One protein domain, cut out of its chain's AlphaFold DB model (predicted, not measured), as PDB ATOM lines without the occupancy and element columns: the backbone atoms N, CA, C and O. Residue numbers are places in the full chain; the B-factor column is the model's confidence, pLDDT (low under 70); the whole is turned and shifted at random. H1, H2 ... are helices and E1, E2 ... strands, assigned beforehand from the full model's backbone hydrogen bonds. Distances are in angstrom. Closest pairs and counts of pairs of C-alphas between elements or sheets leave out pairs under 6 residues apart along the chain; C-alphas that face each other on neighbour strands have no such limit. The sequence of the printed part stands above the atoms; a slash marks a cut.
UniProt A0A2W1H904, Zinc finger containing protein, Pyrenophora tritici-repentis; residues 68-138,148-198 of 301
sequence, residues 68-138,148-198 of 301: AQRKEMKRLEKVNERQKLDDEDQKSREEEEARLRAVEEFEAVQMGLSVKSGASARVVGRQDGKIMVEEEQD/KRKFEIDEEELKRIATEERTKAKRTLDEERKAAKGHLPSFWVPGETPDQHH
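This is residues 68 to 138 and 148 to 198 of the 301 residues of the protein "Zinc finger containing protein" of Pyrenophora tritici-repentis (UniProt A0A2W1H904). Two long helices, H1 and H2, cross as a lopsided X, H1 meeting H2 with residues 95 to 102 while residues 68 to 93 of H1 stick out as a long free arm. At the end of the domain away from that arm sits a small, strongly twisted sheet of three strands, and after H2 a tail with no named element, residues 181 to 198, folds back. The printed part has 122 residues with two named helices and three named strands, in the order H1, E1, E2, E3, H2; the sheet's order is E1, E2, E3, all antiparallel, and the class is mixed, helices and strands. The whole is extended and flat, with a radius of gyration of the C-alphas of 22.5 A and spans of 75 by 40 by 18 A.

In the sheet, E1, residues 121 to 127, and E2, residues 130 to 135, are antiparallel neighbours at 153 degrees and form a hairpin. N 122 and O 134 are 2.8 A apart, and N 134 and O 122 are 2.9 A apart, both within hydrogen-bond range. E3, residues 149 to 153, is the antiparallel neighbour of E2 at 146 degrees, with N 151 and O 133 within hydrogen-bond range at 3.1 A. E1 and E3 are the edge strands. H2, residues 155 to 180, follows E3 by a tight link and is not on the sheet; its closest C-alpha pair with E2 is Lys 130 and Glu 155, 7.1 A. H1, residues 68 to 110, is not on the sheet either, and is apart from E2 and E3. H1 and H2 touch, H1 with residues 95 to 102 alone and H2 with residues 165 to 173 alone; their closest C-alphas, those of Ala 98 and Lys 170, are 5.3 A apart. Their lines are only just about perpendicular, at 71 degrees. In H1 and H2 every O i to N i+4 pair is within hydrogen-bond range.

E1 measures 17.4 A from first to last C-alpha, E2 16.0 A and E3 12.8 A. H1 measures 62.8 A, from C-alpha 68 at (118.565, 141.203, 160.596) to C-alpha 110 at (136.485, 190.713, 194.793). H2 measures 37.4 A and ends with C-alpha 180 at (143.167, 176.775, 171.062).

The two C-alphas farthest apart, those of Ala 68 and Lys 148, are 76.2 A apart. Residues 139 to 147, in the link from E2 to E3, are not printed; C-alphas 138 and 148 are 10.5 A apart across the cut. Of the links that are printed whole, none is long. The mean pLDDT of the printed part is 74.3, and residues 113 to 138, 148 to 152, 182 to 187 and 190 to 198 are under 70.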
ATOM      1  N   ALA A  68     117.400 140.371 160.870       94.31
ATOM      2  CA  ALA A  68     118.565 141.203 160.596       94.31
ATOM      3  C   ALA A  68     118.297 142.673 160.951       94.31
ATOM      4  O   ALA A  68     119.087 143.281 161.673       94.31
ATOM      5  N   GLN A  69     117.147 143.214 160.539       93.12
ATOM      6  CA  GLN A  69     116.745 144.577 160.880       93.12
ATOM      7  C   GLN A  69     116.573 144.766 162.388       93.12
ATOM      8  O   GLN A  69     117.085 145.732 162.940       93.12
ATOM      9  N   ARG A  70     115.925 143.829 163.095       92.62
ATOM     10  CA  ARG A  70     115.791 143.898 164.563       92.62
ATOM     11  C   ARG A  70     117.133 143.865 165.284       92.62
ATOM     12  O   ARG A  70     117.327 144.604 166.246       92.62
ATOM     13  N   LYS A  71     118.062 143.027 164.821       93.81
ATOM     14  CA  LYS A  71     119.419 142.965 165.368       93.81
ATOM     15  C   LYS A  71     120.159 144.285 165.158       93.81
ATOM     16  O   LYS A  71     120.808 144.760 166.087       93.81
ATOM     17  N   GLU A  72     120.035 144.876 163.974       91.50
ATOM     18  CA  GLU A  72     120.667 146.154 163.661       91.50
ATOM     19  C   GLU A  72     120.053 147.311 164.456       91.50
ATOM     20  O   GLU A  72     120.793 148.091 165.047       91.50
ATOM     21  N   MET A  73     118.725 147.367 164.587       91.00
ATOM     22  CA  MET A  73     118.045 148.359 165.431       91.00
ATOM     23  C   MET A  73     118.527 148.280 166.884       91.00
ATOM     24  O   MET A  73     118.908 149.298 167.450       91.00
ATOM     25  N   LYS A  74     118.623 147.072 167.457       91.94
ATOM     26  CA  LYS A  74     119.155 146.873 168.815       91.94
ATOM     27  C   LYS A  74     120.627 147.290 168.937       91.94
ATOM     28  O   LYS A  74     121.046 147.819 169.965       91.94
ATOM     29  N   ARG A  75     121.437 147.037 167.903       91.44
ATOM     30  CA  ARG A  75     122.847 147.454 167.866       91.44
ATOM     31  C   ARG A  75     122.957 148.980 167.865       91.44
ATOM     32  O   ARG A  75     123.739 149.520 168.642       91.44
ATOM     33  N   LEU A  76     122.175 149.650 167.021       89.75
ATOM     34  CA  LEU A  76     122.128 151.108 166.924       89.75
ATOM     35  C   LEU A  76     121.587 151.747 168.205       89.75
ATOM     36  O   LEU A  76     122.127 152.751 168.649       89.75
ATOM     37  N   GLU A  77     120.580 151.142 168.833       89.81
ATOM     38  CA  GLU A  77     120.034 151.591 170.115       89.81
ATOM     39  C   GLU A  77     121.095 151.577 171.220       89.81
ATOM     40  O   GLU A  77     121.295 152.597 171.871       89.81
ATOM     41  N   LYS A  78     121.852 150.482 171.364       91.00
ATOM     42  CA  LYS A  78     122.942 150.394 172.349       91.00
ATOM     43  C   LYS A  78     124.057 151.413 172.088       91.00
ATOM     44  O   LYS A  78     124.643 151.947 173.026       91.00
ATOM     45  N   VAL A  79     124.394 151.653 170.820       89.75
ATOM     46  CA  VAL A  79     125.390 152.673 170.453       89.75
ATOM     47  C   VAL A  79     124.878 154.065 170.815       89.75
ATOM     48  O   VAL A  79     125.624 154.838 171.403       89.75
ATOM     49  N   ASN A  80     123.611 154.354 170.524       87.56
ATOM     50  CA  ASN A  80     122.976 155.625 170.854       87.56
ATOM     51  C   ASN A  80     122.876 155.834 172.376       87.56
ATOM     52  O   ASN A  80     123.174 156.913 172.866       87.56
ATOM     53  N   GLU A  81     122.517 154.802 173.140       89.94
ATOM     54  CA  GLU A  81     122.509 154.845 174.609       89.94
ATOM     55  C   GLU A  81     123.898 155.164 175.170       89.94
ATOM     56  O   GLU A  81     124.037 156.068 175.988       89.94
ATOM     57  N   ARG A  82     124.942 154.486 174.679       89.62
ATOM     58  CA  ARG A  82     126.321 154.770 175.088       89.62
ATOM     59  C   ARG A  82     126.744 156.197 174.735       89.62
ATOM     60  O   ARG A  82     127.313 156.871 175.578       89.62
ATOM     61  N   GLN A  83     126.436 156.653 173.521       86.56
ATOM     62  CA  GLN A  83     126.731 158.023 173.094       86.56
ATOM     63  C   GLN A  83     126.027 159.057 173.973       86.56
ATOM     64  O   GLN A  83     126.649 160.034 174.358       86.56
ATOM     65  N   LYS A  84     124.768 158.823 174.361       87.94
ATOM     66  CA  LYS A  84     124.054 159.714 175.285       87.94
ATOM     67  C   LYS A  84     124.717 159.790 176.656       87.94
ATOM     68  O   LYS A  84     124.823 160.885 177.186       87.94
ATOM     69  N   LEU A  85     125.163 158.660 177.207       90.38
ATOM     70  CA  LEU A  85     125.873 158.637 178.490       90.38
ATOM     71  C   LEU A  85     127.208 159.387 178.409       90.38
ATOM     72  O   LEU A  85     127.507 160.185 179.293       90.38
ATOM     73  N   ASP A  86     127.979 159.161 177.344       87.69
ATOM     74  CA  ASP A  86     129.249 159.858 177.114       87.69
ATOM     75  C   ASP A  86     129.012 161.379 176.930       87.69
ATOM     76  O   ASP A  86     129.728 162.194 177.511       87.69
ATOM     77  N   ASP A  87     127.959 161.776 176.202       85.75
ATOM     78  CA  ASP A  87     127.560 163.179 176.016       85.75
ATOM     79  C   ASP A  87     127.066 163.832 177.323       85.75
ATOM     80  O   ASP A  87     127.279 165.025 177.539       85.75
ATOM     81  N   GLU A  88     126.363 163.092 178.183       89.12
ATOM     82  CA  GLU A  88     125.893 163.560 179.495       89.12
ATOM     83  C   GLU A  88     127.055 163.747 180.480       89.12
ATOM     84  O   GLU A  88     127.116 164.782 181.144       89.12
ATOM     85  N   ASP A  89     128.002 162.806 180.526       91.19
ATOM     86  CA  ASP A  89     129.234 162.918 181.320       91.19
ATOM     87  C   ASP A  89     130.133 164.056 180.816       91.19
ATOM     88  O   ASP A  89     130.718 164.803 181.598       91.19
ATOM     89  N   GLN A  90     130.217 164.260 179.501       86.38
ATOM     90  CA  GLN A  90     130.964 165.391 178.967       86.38
ATOM     91  C   GLN A  90     130.300 166.729 179.321       86.38
ATOM     92  O   GLN A  90     130.992 167.671 179.707       86.38
ATOM     93  N   LYS A  91     128.967 166.815 179.252       87.06
ATOM     94  CA  LYS A  91     128.232 168.021 179.662       87.06
ATOM     95  C   LYS A  91     128.383 168.313 181.150       87.06
ATOM     96  O   LYS A  91     128.556 169.477 181.493       87.06
ATOM     97  N   SER A  92     128.338 167.302 182.020       90.25
ATOM     98  CA  SER A  92     128.515 167.513 183.463       90.25
ATOM     99  C   SER A  92     129.910 168.055 183.778       90.25
ATOM    100  O   SER A  92     130.027 169.028 184.518       90.25
ATOM    101  N   ARG A  93     130.955 167.514 183.141       89.62
ATOM    102  CA  ARG A  93     132.330 168.023 183.263       89.62
ATOM    103  C   ARG A  93     132.454 169.462 182.772       89.62
ATOM    104  O   ARG A  93     133.015 170.298 183.470       89.62
ATOM    105  N   GLU A  94     131.891 169.775 181.605       84.75
ATOM    106  CA  GLU A  94     131.904 171.138 181.056       84.75
ATOM    107  C   GLU A  94     131.128 172.130 181.947       84.75
ATOM    108  O   GLU A  94     131.529 173.285 182.096       84.75
ATOM    109  N   GLU A  95     130.031 171.698 182.576       87.31
ATOM    110  CA  GLU A  95     129.271 172.506 183.538       87.31
ATOM    111  C   GLU A  95     130.028 172.726 184.854       87.31
ATOM    112  O   GLU A  95     129.990 173.834 185.402       87.31
ATOM    113  N   GLU A  96     130.732 171.711 185.358       89.50
ATOM    114  CA  GLU A  96     131.603 171.824 186.530       89.50
ATOM    115  C   GLU A  96     132.782 172.770 186.263       89.50
ATOM    116  O   GLU A  96     133.019 173.680 187.059       89.50
ATOM    117  N   GLU A  97     133.461 172.633 185.120       87.88
ATOM    118  CA  GLU A  97     134.541 173.532 184.688       87.88
ATOM    119  C   GLU A  97     134.051 174.981 184.549       87.88
ATOM    120  O   GLU A  97     134.674 175.907 185.076       87.88
ATOM    121  N   ALA A  98     132.896 175.193 183.908       87.56
ATOM    122  CA  ALA A  98     132.289 176.518 183.787       87.56
ATOM    123  C   ALA A  98     131.896 177.106 185.149       87.56
ATOM    124  O   ALA A  98     132.013 178.316 185.365       87.56
ATOM    125  N   ARG A  99     131.446 176.265 186.089       87.25
ATOM    126  CA  ARG A  99     131.119 176.692 187.451       87.25
ATOM    127  C   ARG A  99     132.368 177.101 188.226       87.25
ATOM    128  O   ARG A  99     132.320 178.136 188.885       87.25
ATOM    129  N   LEU A 100     133.445 176.320 188.159       89.50
ATOM    130  CA  LEU A 100     134.712 176.636 188.825       89.50
ATOM    131  C   LEU A 100     135.294 177.948 188.294       89.50
ATOM    132  O   LEU A 100     135.582 178.843 189.080       89.50
ATOM    133  N   ARG A 101     135.324 178.124 186.969       85.44
ATOM    134  CA  ARG A 101     135.742 179.381 186.332       85.44
ATOM    135  C   ARG A 101     134.925 180.590 186.769       85.44
ATOM    136  O   ARG A 101     135.493 181.646 187.020       85.44
ATOM    137  N   ALA A 102     133.602 180.452 186.858       87.19
ATOM    138  CA  ALA A 102     132.748 181.545 187.316       87.19
ATOM    139  C   ALA A 102     133.061 181.944 188.771       87.19
ATOM    140  O   ALA A 102     133.027 183.127 189.101       87.19
ATOM    141  N   VAL A 103     133.392 180.972 189.636       87.88
ATOM    142  CA  VAL A 103     133.823 181.239 191.019       87.88
ATOM    143  C   VAL A 103     135.187 181.930 191.044       87.88
ATOM    144  O   VAL A 103     135.318 182.955 191.704       87.88
ATOM    145  N   GLU A 104     136.171 181.431 190.292       87.12
ATOM    146  CA  GLU A 104     137.506 182.043 190.193       87.12
ATOM    147  C   GLU A 104     137.439 183.484 189.667       87.12
ATOM    148  O   GLU A 104     138.101 184.379 190.192       87.12
ATOM    149  N   GLU A 105     136.606 183.737 188.655       84.44
ATOM    150  CA  GLU A 105     136.399 185.080 188.114       84.44
ATOM    151  C   GLU A 105     135.757 186.005 189.156       84.44
ATOM    152  O   GLU A 105     136.190 187.149 189.309       84.44
ATOM    153  N   PHE A 106     134.770 185.513 189.910       84.31
ATOM    154  CA  PHE A 106     134.146 186.265 190.997       84.31
ATOM    155  C   PHE A 106     135.144 186.601 192.117       84.31
ATOM    156  O   PHE A 106     135.203 187.748 192.567       84.31
ATOM    157  N   GLU A 107     135.966 185.637 192.541       85.31
ATOM    158  CA  GLU A 107     137.025 185.856 193.532       85.31
ATOM    159  C   GLU A 107     138.060 186.876 193.033       85.31
ATOM    160  O   GLU A 107     138.445 187.780 193.778       85.31
ATOM    161  N   ALA A 108     138.456 186.804 191.759       83.56
ATOM    162  CA  ALA A 108     139.359 187.775 191.143       83.56
ATOM    163  C   ALA A 108     138.769 189.197 191.102       83.56
ATOM    164  O   ALA A 108     139.501 190.162 191.343       83.56
ATOM    165  N   VAL A 109     137.458 189.336 190.854       82.44
ATOM    166  CA  VAL A 109     136.752 190.630 190.937       82.44
ATOM    167  C   VAL A 109     136.771 191.152 192.379       82.44
ATOM    168  O   VAL A 109     137.095 192.317 192.600       82.44
ATOM    169  N   GLN A 110     136.479 190.307 193.377       77.88
ATOM    170  CA  GLN A 110     136.485 190.713 194.793       77.88
ATOM    171  C   GLN A 110     137.876 191.124 195.294       77.88
ATOM    172  O   GLN A 110     137.998 192.057 196.086       77.88
ATOM    173  N   MET A 111     138.929 190.455 194.822       77.69
ATOM    174  CA  MET A 111     140.316 190.795 195.149       77.69
ATOM    175  C   MET A 111     140.846 192.025 194.386       77.69
ATOM    176  O   MET A 111     141.988 192.426 194.605       77.69
ATOM    177  N   GLY A 112     140.052 192.627 193.491       70.62
ATOM    178  CA  GLY A 112     140.458 193.782 192.685       70.62
ATOM    179  C   GLY A 112     141.474 193.458 191.581       70.62
ATOM    180  O   GLY A 112     142.077 194.368 191.015       70.62
ATOM    181  N   LEU A 113     141.675 192.172 191.273       68.12
ATOM    182  CA  LEU A 113     142.581 191.683 190.225       68.12
ATOM    183  C   LEU A 113     141.937 191.723 188.831       68.12
ATOM    184  O   LEU A 113     142.652 191.717 187.830       68.12
ATOM    185  N   SER A 114     140.605 191.802 188.748       57.59
ATOM    186  CA  SER A 114     139.878 192.033 187.500       57.59
ATOM    187  C   SER A 114     138.948 193.246 187.624       57.59
ATOM    188  O   SER A 114     138.065 193.317 188.476       57.59
ATOM    189  N   VAL A 115     139.155 194.242 186.758       54.62
ATOM    190  CA  VAL A 115     138.329 195.456 186.700       54.62
ATOM    191  C   VAL A 115     137.327 195.288 185.564       54.62
ATOM    192  O   VAL A 115     137.604 195.630 184.415       54.62
ATOM    193  N   LYS A 116     136.141 194.754 185.863       53.94
ATOM    194  CA  LYS A 116     134.995 194.950 184.967       53.94
ATOM    195  C   LYS A 116     134.522 196.393 185.135       53.94
ATOM    196  O   LYS A 116     134.323 196.863 186.252       53.94
ATOM    197  N   SER A 117     134.388 197.103 184.017       44.16
ATOM    198  CA  SER A 117     133.924 198.492 183.982       44.16
ATOM    199  C   SER A 117     132.557 198.599 184.675       44.16
ATOM    200  O   SER A 117     131.560 198.135 184.129       44.16
ATOM    201  N   GLY A 118     132.534 199.153 185.895       51.59
ATOM    202  CA  GLY A 118     131.306 199.456 186.643       51.59
ATOM    203  C   GLY A 118     131.104 198.788 188.012       51.59
ATOM    204  O   GLY A 118     129.986 198.830 188.500       51.59
ATOM    205  N   ALA A 119     132.109 198.178 188.652       50.38
ATOM    206  CA  ALA A 119     131.917 197.514 189.951       50.38
ATOM    207  C   ALA A 119     132.855 198.040 191.053       50.38
ATOM    208  O   ALA A 119     133.798 197.365 191.451       50.38
ATOM    209  N   SER A 120     132.558 199.225 191.592       50.81
ATOM    210  CA  SER A 120     133.014 199.627 192.934       50.81
ATOM    211  C   SER A 120     131.851 199.452 193.918       50.81
ATOM    212  O   SER A 120     131.380 200.395 194.547       50.81
ATOM    213  N   ALA A 121     131.291 198.240 193.958       56.38
ATOM    214  CA  ALA A 121     130.097 197.912 194.726       56.38
ATOM    215  C   ALA A 121     130.446 196.895 195.824       56.38
ATOM    216  O   ALA A 121     130.836 195.764 195.535       56.38
ATOM    217  N   ARG A 122     130.338 197.300 197.094       57.31
ATOM    218  CA  ARG A 122     130.683 196.494 198.275       57.31
ATOM    219  C   ARG A 122     129.404 196.033 198.975       57.31
ATOM    220  O   ARG A 122     128.525 196.841 199.263       57.31
ATOM    221  N   VAL A 123     129.290 194.738 199.270       59.31
ATOM    222  CA  VAL A 123     128.156 194.187 200.034       59.31
ATOM    223  C   VAL A 123     128.341 194.526 201.517       59.31
ATOM    224  O   VAL A 123     129.368 194.180 202.099       59.31
ATOM    225  N   VAL A 124     127.368 195.213 202.130       54.28
ATOM    226  CA  VAL A 124     127.492 195.764 203.501       54.28
ATOM    227  C   VAL A 124     126.670 194.983 204.541       54.28
ATOM    228  O   VAL A 124     126.967 195.054 205.731       54.28
ATOM    229  N   GLY A 125     125.691 194.167 204.129       55.84
ATOM    230  CA  GLY A 125     124.966 193.265 205.039       55.84
ATOM    231  C   GLY A 125     123.650 192.711 204.480       55.84
ATOM    232  O   GLY A 125     123.225 193.085 203.385       55.84
ATOM    233  N   ARG A 126     122.995 191.822 205.248       54.91
ATOM    234  CA  ARG A 126     121.676 191.234 204.937       54.91
ATOM    235  C   ARG A 126     120.658 191.658 206.006       54.91
ATOM    236  O   ARG A 126     120.873 191.374 207.181       54.91
ATOM    237  N   GLN A 127     119.576 192.327 205.608       50.03
ATOM    238  CA  GLN A 127     118.418 192.642 206.461       50.03
ATOM    239  C   GLN A 127     117.145 192.156 205.760       50.03
ATOM    240  O   GLN A 127     117.008 192.340 204.556       50.03
ATOM    241  N   ASP A 128     116.252 191.494 206.502       48.50
ATOM    242  CA  ASP A 128     114.917 191.062 206.045       48.50
ATOM    243  C   ASP A 128     114.883 190.341 204.680       48.50
ATOM    244  O   ASP A 128     114.042 190.607 203.827       48.50
ATOM    245  N   GLY A 129     115.827 189.422 204.448       58.09
ATOM    246  CA  GLY A 129     115.905 188.638 203.205       58.09
ATOM    247  C   GLY A 129     116.527 189.370 202.009       58.09
ATOM    248  O   GLY A 129     116.839 188.722 201.016       58.09
ATOM    249  N   LYS A 130     116.811 190.674 202.119       51.53
ATOM    250  CA  LYS A 130     117.413 191.493 201.056       51.53
ATOM    251  C   LYS A 130     118.897 191.767 201.294       51.53
ATOM    252  O   LYS A 130     119.359 191.894 202.433       51.53
ATOM    253  N   ILE A 131     119.661 191.843 200.205       62.12
ATOM    254  CA  ILE A 131     121.109 192.095 200.221       62.12
ATOM    255  C   ILE A 131     121.341 193.578 199.916       62.12
ATOM    256  O   ILE A 131     120.911 194.071 198.874       62.12
ATOM    257  N   MET A 132     122.012 194.290 200.828       57.41
ATOM    258  CA  MET A 132     122.340 195.711 200.666       57.41
ATOM    259  C   MET A 132     123.728 195.878 200.044       57.41
ATOM    260  O   MET A 132     124.731 195.439 200.621       57.41
ATOM    261  N   VAL A 133     123.783 196.556 198.897       61.78
ATOM    262  CA  VAL A 133     125.025 196.852 198.172       61.78
ATOM    263  C   VAL A 133     125.262 198.366 198.158       61.78
ATOM    264  O   VAL A 133     124.366 199.137 197.805       61.78
ATOM    265  N   GLU A 134     126.456 198.796 198.574       60.03
ATOM    266  CA  GLU A 134     126.906 200.190 198.482       60.03
ATOM    267  C   GLU A 134     127.833 200.355 197.280       60.03
ATOM    268  O   GLU A 134     128.861 199.685 197.209       60.03
ATOM    269  N   GLU A 135     127.498 201.266 196.365       54.06
ATOM    270  CA  GLU A 135     128.372 201.648 195.252       54.06
ATOM    271  C   GLU A 135     129.095 202.970 195.572       54.06
ATOM    272  O   GLU A 135     128.455 203.980 195.890       54.06
ATOM    273  N   GLU A 136     130.429 202.974 195.509       52.31
ATOM    274  CA  GLU A 136     131.244 204.190 195.580       52.31
ATOM    275  C   GLU A 136     131.526 204.678 194.153       52.31
ATOM    276  O   GLU A 136     132.320 204.091 193.426       52.31
ATOM    277  N   GLN A 137     130.856 205.755 193.727       44.66
ATOM    278  CA  GLN A 137     131.176 206.401 192.453       44.66
ATOM    279  C   GLN A 137     132.460 207.217 192.600       44.66
ATOM    280  O   GLN A 137     132.508 208.150 193.407       44.66
ATOM    281  N   ASP A 138     133.475 206.887 191.799       41.28
ATOM    282  CA  ASP A 138     134.701 207.674 191.696       41.28
ATOM    283  C   ASP A 138     134.372 209.116 191.289       41.28
ATOM    284  O   ASP A 138     133.829 209.394 190.214       41.28
ATOM    285  N   LYS A 148     127.331 207.992 198.907       52.69
ATOM    286  CA  LYS A 148     127.033 206.555 198.790       52.69
ATOM    287  C   LYS A 148     125.542 206.338 198.545       52.69
ATOM    288  O   LYS A 148     124.719 206.787 199.343       52.69
ATOM    289  N   ARG A 149     125.189 205.640 197.463       57.03
ATOM    290  CA  ARG A 149     123.812 205.202 197.187       57.03
ATOM    291  C   ARG A 149     123.677 203.728 197.564       57.03
ATOM    292  O   ARG A 149     124.525 202.919 197.196       57.03
ATOM    293  N   LYS A 150     122.632 203.405 198.329       56.72
ATOM    294  CA  LYS A 150     122.284 202.032 198.713       56.72
ATOM    295  C   LYS A 150     121.259 201.498 197.724       56.72
ATOM    296  O   LYS A 150     120.215 202.124 197.554       56.72
ATOM    297  N   PHE A 151     121.563 200.370 197.095       61.22
ATOM    298  CA  PHE A 151     120.626 199.646 196.240       61.22
ATOM    299  C   PHE A 151     120.218 198.335 196.920       61.22
ATOM    300  O   PHE A 151     121.040 197.675 197.565       61.22
ATOM    301  N   GLU A 152     118.939 197.982 196.797       63.94
ATOM    302  CA  GLU A 152     118.385 196.702 197.244       63.94
ATOM    303  C   GLU A 152     118.367 195.742 196.054       63.94
ATOM    304  O   GLU A 152     117.797 196.073 195.017       63.94
ATOM    305  N   ILE A 153     118.993 194.572 196.197       74.44
ATOM    306  CA  ILE A 153     118.939 193.503 195.192       74.44
ATOM    307  C   ILE A 153     118.062 192.373 195.729       74.44
ATOM    308  O   ILE A 153     118.336 191.819 196.801       74.44
ATOM    309  N   ASP A 154     117.024 192.028 194.968       78.56
ATOM    310  CA  ASP A 154     116.102 190.938 195.280       78.56
ATOM    311  C   ASP A 154     116.705 189.560 194.933       78.56
ATOM    312  O   ASP A 154     117.553 189.413 194.049       78.56
ATOM    313  N   GLU A 155     116.254 188.503 195.616       76.88
ATOM    314  CA  GLU A 155     116.818 187.149 195.468       76.88
ATOM    315  C   GLU A 155     116.630 186.547 194.063       76.88
ATOM    316  O   GLU A 155     117.455 185.750 193.608       76.88
ATOM    317  N   GLU A 156     115.556 186.914 193.360       78.56
ATOM    318  CA  GLU A 156     115.322 186.498 191.970       78.56
ATOM    319  C   GLU A 156     116.299 187.167 191.000       78.56
ATOM    320  O   GLU A 156     116.816 186.521 190.086       78.56
ATOM    321  N   GLU A 157     116.616 188.440 191.233       77.69
ATOM    322  CA  GLU A 157     117.598 189.180 190.447       77.69
ATOM    323  C   GLU A 157     119.014 188.639 190.679       77.69
ATOM    324  O   GLU A 157     119.765 188.443 189.723       77.69
ATOM    325  N   LEU A 158     119.338 188.259 191.918       76.50
ATOM    326  CA  LEU A 158     120.598 187.594 192.255       76.50
ATOM    327  C   LEU A 158     120.759 186.248 191.523       76.50
ATOM    328  O   LEU A 158     121.832 185.935 191.005       76.50
ATOM    329  N   LYS A 159     119.684 185.451 191.439       79.25
ATOM    330  CA  LYS A 159     119.675 184.189 190.679       79.25
ATOM    331  C   LYS A 159     119.864 184.433 189.183       79.25
ATOM    332  O   LYS A 159     120.625 183.699 188.556       79.25
ATOM    333  N   ARG A 160     119.225 185.467 188.623       84.50
ATOM    334  CA  ARG A 160     119.395 185.857 187.213       84.50
ATOM    335  C   ARG A 160     120.849 186.231 186.920       84.50
ATOM    336  O   ARG A 160     121.437 185.672 185.996       84.50
ATOM    337  N   ILE A 161     121.458 187.073 187.756       82.81
ATOM    338  CA  ILE A 161     122.872 187.468 187.635       82.81
ATOM    339  C   ILE A 161     123.785 186.236 187.698       82.81
ATOM    340  O   ILE A 161     124.631 186.060 186.824       82.81
ATOM    341  N   ALA A 162     123.563 185.324 188.648       79.88
ATOM    342  CA  ALA A 162     124.348 184.093 188.759       79.88
ATOM    343  C   ALA A 162     124.213 183.179 187.523       79.88
ATOM    344  O   ALA A 162     125.190 182.562 187.094       79.88
ATOM    345  N   THR A 163     123.018 183.080 186.926       84.44
ATOM    346  CA  THR A 163     122.839 182.338 185.666       84.44
ATOM    347  C   THR A 163     123.531 183.026 184.495       84.44
ATOM    348  O   THR A 163     124.191 182.357 183.701       84.44
ATOM    349  N   GLU A 164     123.457 184.354 184.410       85.25
ATOM    350  CA  GLU A 164     124.121 185.131 183.366       85.25
ATOM    351  C   GLU A 164     125.648 185.011 183.455       85.25
ATOM    352  O   GLU A 164     126.294 184.781 182.433       85.25
ATOM    353  N   GLU A 165     126.239 185.088 184.650       83.50
ATOM    354  CA  GLU A 165     127.683 184.893 184.841       83.50
ATOM    355  C   GLU A 165     128.138 183.490 184.442       83.50
ATOM    356  O   GLU A 165     129.106 183.359 183.694       83.50
ATOM    357  N   ARG A 166     127.393 182.439 184.812       79.69
ATOM    358  CA  ARG A 166     127.684 181.069 184.351       79.69
ATOM    359  C   ARG A 166     127.608 180.940 182.831       79.69
ATOM    360  O   ARG A 166     128.467 180.304 182.227       79.69
ATOM    361  N   THR A 167     126.610 181.552 182.188       85.00
ATOM    362  CA  THR A 167     126.510 181.526 180.717       85.00
ATOM    363  C   THR A 167     127.641 182.298 180.041       85.00
ATOM    364  O   THR A 167     128.118 181.873 178.989       85.00
ATOM    365  N   LYS A 168     128.107 183.399 180.641       86.69
ATOM    366  CA  LYS A 168     129.266 184.159 180.157       86.69
ATOM    367  C   LYS A 168     130.549 183.341 180.302       86.69
ATOM    368  O   LYS A 168     131.258 183.207 179.312       86.69
ATOM    369  N   ALA A 169     130.778 182.719 181.461       84.19
ATOM    370  CA  ALA A 169     131.919 181.833 181.701       84.19
ATOM    371  C   ALA A 169     131.941 180.634 180.736       84.19
ATOM    372  O   ALA A 169     132.991 180.266 180.216       84.19
ATOM    373  N   LYS A 170     130.772 180.061 180.417       84.44
ATOM    374  CA  LYS A 170     130.659 179.015 179.392       84.44
ATOM    375  C   LYS A 170     131.060 179.522 178.001       84.44
ATOM    376  O   LYS A 170     131.782 178.840 177.283       84.44
ATOM    377  N   ARG A 171     130.626 180.729 177.618       84.44
ATOM    378  CA  ARG A 171     130.977 181.325 176.315       84.44
ATOM    379  C   ARG A 171     132.465 181.648 176.202       84.44
ATOM    380  O   ARG A 171     133.031 181.404 175.143       84.44
ATOM    381  N   THR A 172     133.092 182.162 177.259       85.88
ATOM    382  CA  THR A 172     134.533 182.451 177.250       85.88
ATOM    383  C   THR A 172     135.359 181.169 177.176       85.88
ATOM    384  O   THR A 172     136.287 181.098 176.377       85.88
ATOM    385  N   LEU A 173     134.970 180.118 177.909       83.19
ATOM    386  CA  LEU A 173     135.548 178.774 177.777       83.19
ATOM    387  C   LEU A 173     135.441 178.229 176.346       83.19
ATOM    388  O   LEU A 173     136.424 177.727 175.801       83.19
ATOM    389  N   ASP A 174     134.271 178.355 175.715       82.25
ATOM    390  CA  ASP A 174     134.066 177.922 174.330       82.25
ATOM    391  C   ASP A 174     134.923 178.724 173.338       82.25
ATOM    392  O   ASP A 174     135.458 178.159 172.382       82.25
ATOM    393  N   GLU A 175     135.050 180.038 173.533       85.06
ATOM    394  CA  GLU A 175     135.890 180.914 172.708       85.06
ATOM    395  C   GLU A 175     137.378 180.584 172.863       85.06
ATOM    396  O   GLU A 175     138.078 180.474 171.859       85.06
ATOM    397  N   GLU A 176     137.850 180.327 174.082       84.75
ATOM    398  CA  GLU A 176     139.218 179.872 174.340       84.75
ATOM    399  C   GLU A 176     139.483 178.485 173.752       84.75
ATOM    400  O   GLU A 176     140.513 178.276 173.112       84.75
ATOM    401  N   ARG A 177     138.539 177.543 173.889       80.56
ATOM    402  CA  ARG A 177     138.635 176.209 173.277       80.56
ATOM    403  C   ARG A 177     138.698 176.311 171.752       80.56
ATOM    404  O   ARG A 177     139.463 175.583 171.126       80.56
ATOM    405  N   LYS A 178     137.932 177.223 171.144       77.62
ATOM    406  CA  LYS A 178     137.988 177.510 169.699       77.62
ATOM    407  C   LYS A 178     139.287 178.199 169.288       77.62
ATOM    408  O   LYS A 178     139.816 177.867 168.240       77.62
ATOM    409  N   ALA A 179     139.811 179.119 170.095       80.56
ATOM    410  CA  ALA A 179     141.087 179.781 169.831       80.56
ATOM    411  C   ALA A 179     142.283 178.821 169.978       80.56
ATOM    412  O   ALA A 179     143.273 178.954 169.261       80.56
ATOM    413  N   ALA A 180     142.180 177.836 170.877       75.19
ATOM    414  CA  ALA A 180     143.167 176.775 171.062       75.19
ATOM    415  C   ALA A 180     143.146 175.724 169.935       75.19
ATOM    416  O   ALA A 180     144.166 175.075 169.692       75.19
ATOM    417  N   LYS A 181     142.020 175.573 169.218       70.00
ATOM    418  CA  LYS A 181     141.963 174.856 167.934       70.00
ATOM    419  C   LYS A 181     142.673 175.702 166.871       70.00
ATOM    420  O   LYS A 181     142.083 176.559 166.218       70.00
ATOM    421  N   GLY A 182     143.989 175.536 166.768       66.44
ATOM    422  CA  GLY A 182     144.788 176.215 165.754       66.44
ATOM    423  C   GLY A 182     144.418 175.714 164.358       66.44
ATOM    424  O   GLY A 182     144.510 174.520 164.104       66.44
ATOM    425  N   HIS A 183     144.068 176.626 163.445       65.62
ATOM    426  CA  HIS A 183     143.748 176.302 162.051       65.62
ATOM    427  C   HIS A 183     144.963 175.664 161.353       65.62
ATOM    428  O   HIS A 183     145.828 176.348 160.793       65.62
ATOM    429  N   LEU A 184     145.026 174.336 161.362       67.44
ATOM    430  CA  LEU A 184     146.031 173.553 160.654       67.44
ATOM    431  C   LEU A 184     145.431 173.096 159.315       67.44
ATOM    432  O   LEU A 184     144.334 172.546 159.295       67.44
ATOM    433  N   PRO A 185     146.132 173.248 158.176       67.62
ATOM    434  CA  PRO A 185     145.616 172.873 156.851       67.62
ATOM    435  C   PRO A 185     145.495 171.348 156.633       67.62
ATOM    436  O   PRO A 185     145.345 170.881 155.504       67.62
ATOM    437  N   SER A 186     145.599 170.543 157.691       69.19
ATOM    438  CA  SER A 186     145.627 169.087 157.642       69.19
ATOM    439  C   SER A 186     144.280 168.481 158.034       69.19
ATOM    440  O   SER A 186     143.964 168.335 159.211       69.19
ATOM    441  N   PHE A 187     143.549 168.022 157.021       60.59
ATOM    442  CA  PHE A 187     142.259 167.327 157.117       60.59
ATOM    443  C   PHE A 187     142.264 166.041 157.981       60.59
ATOM    444  O   PHE A 187     141.210 165.562 158.383       60.59
ATOM    445  N   TRP A 188     143.437 165.468 158.273       73.19
ATOM    446  CA  TRP A 188     143.586 164.186 158.984       73.19
ATOM    447  C   TRP A 188     143.768 164.309 160.501       73.19
ATOM    448  O   TRP A 188     143.917 163.293 161.176       73.19
ATOM    449  N   VAL A 189     143.788 165.527 161.044       71.38
ATOM    450  CA  VAL A 189     143.912 165.743 162.489       71.38
ATOM    451  C   VAL A 189     142.521 165.618 163.119       71.38
ATOM    452  O   VAL A 189     141.655 166.423 162.783       71.38
ATOM    453  N   PRO A 190     142.279 164.673 164.053       65.06
ATOM    454  CA  PRO A 190     140.953 164.460 164.646       65.06
ATOM    455  C   PRO A 190     140.330 165.688 165.335       65.06
ATOM    456  O   PRO A 190     139.125 165.721 165.534       65.06
ATOM    457  N   GLY A 191     141.134 166.689 165.711       65.12
ATOM    458  CA  GLY A 191     140.653 167.951 166.290       65.12
ATOM    459  C   GLY A 191     140.180 169.000 165.271       65.12
ATOM    460  O   GLY A 191     139.448 169.909 165.653       65.12
ATOM    461  N   GLU A 192     140.563 168.846 163.998       64.44
ATOM    462  CA  GLU A 192     140.279 169.766 162.880       64.44
ATOM    463  C   GLU A 192     139.342 169.134 161.833       64.44
ATOM    464  O   GLU A 192     139.035 169.738 160.802       64.44
ATOM    465  N   THR A 193     138.873 167.901 162.063       60.34
ATOM    466  CA  THR A 193     137.832 167.316 161.216       60.34
ATOM    467  C   THR A 193     136.548 168.129 161.383       60.34
ATOM    468  O   THR A 193     136.159 168.388 162.522       60.34
ATOM    469  N   PRO A 194     135.857 168.520 160.293       60.56
ATOM    470  CA  PRO A 194     134.598 169.244 160.391       60.56
ATOM    471  C   PRO A 194     133.626 168.511 161.321       60.56
ATOM    472  O   PRO A 194     133.370 167.319 161.119       60.56
ATOM    473  N   ASP A 195     133.040 169.229 162.285       55.47
ATOM    474  CA  ASP A 195     132.112 168.675 163.287       55.47
ATOM    475  C   ASP A 195     130.922 167.912 162.656       55.47
ATOM    476  O   ASP A 195     130.259 167.105 163.303       55.47
ATOM    477  N   GLN A 196     130.682 168.101 161.352       52.53
ATOM    478  CA  GLN A 196     129.716 167.361 160.537       52.53
ATOM    479  C   GLN A 196     129.936 165.834 160.506       52.53
ATOM    480  O   GLN A 196     129.002 165.103 160.168       52.53
ATOM    481  N   HIS A 197     131.129 165.332 160.851       48.47
ATOM    482  CA  HIS A 197     131.380 163.889 160.962       48.47
ATOM    483  C   HIS A 197     130.898 163.275 162.283       48.47
ATOM    484  O   HIS A 197     130.664 162.063 162.333       48.47
ATOM    485  N   HIS A 198     130.653 164.088 163.315       54.88
ATOM    486  CA  HIS A 198     129.894 163.674 164.489       54.88
ATOM    487  C   HIS A 198     128.416 163.744 164.119       54.88
ATOM    488  O   HIS A 198     127.698 164.681 164.462       54.88
TER     489      HIS A 198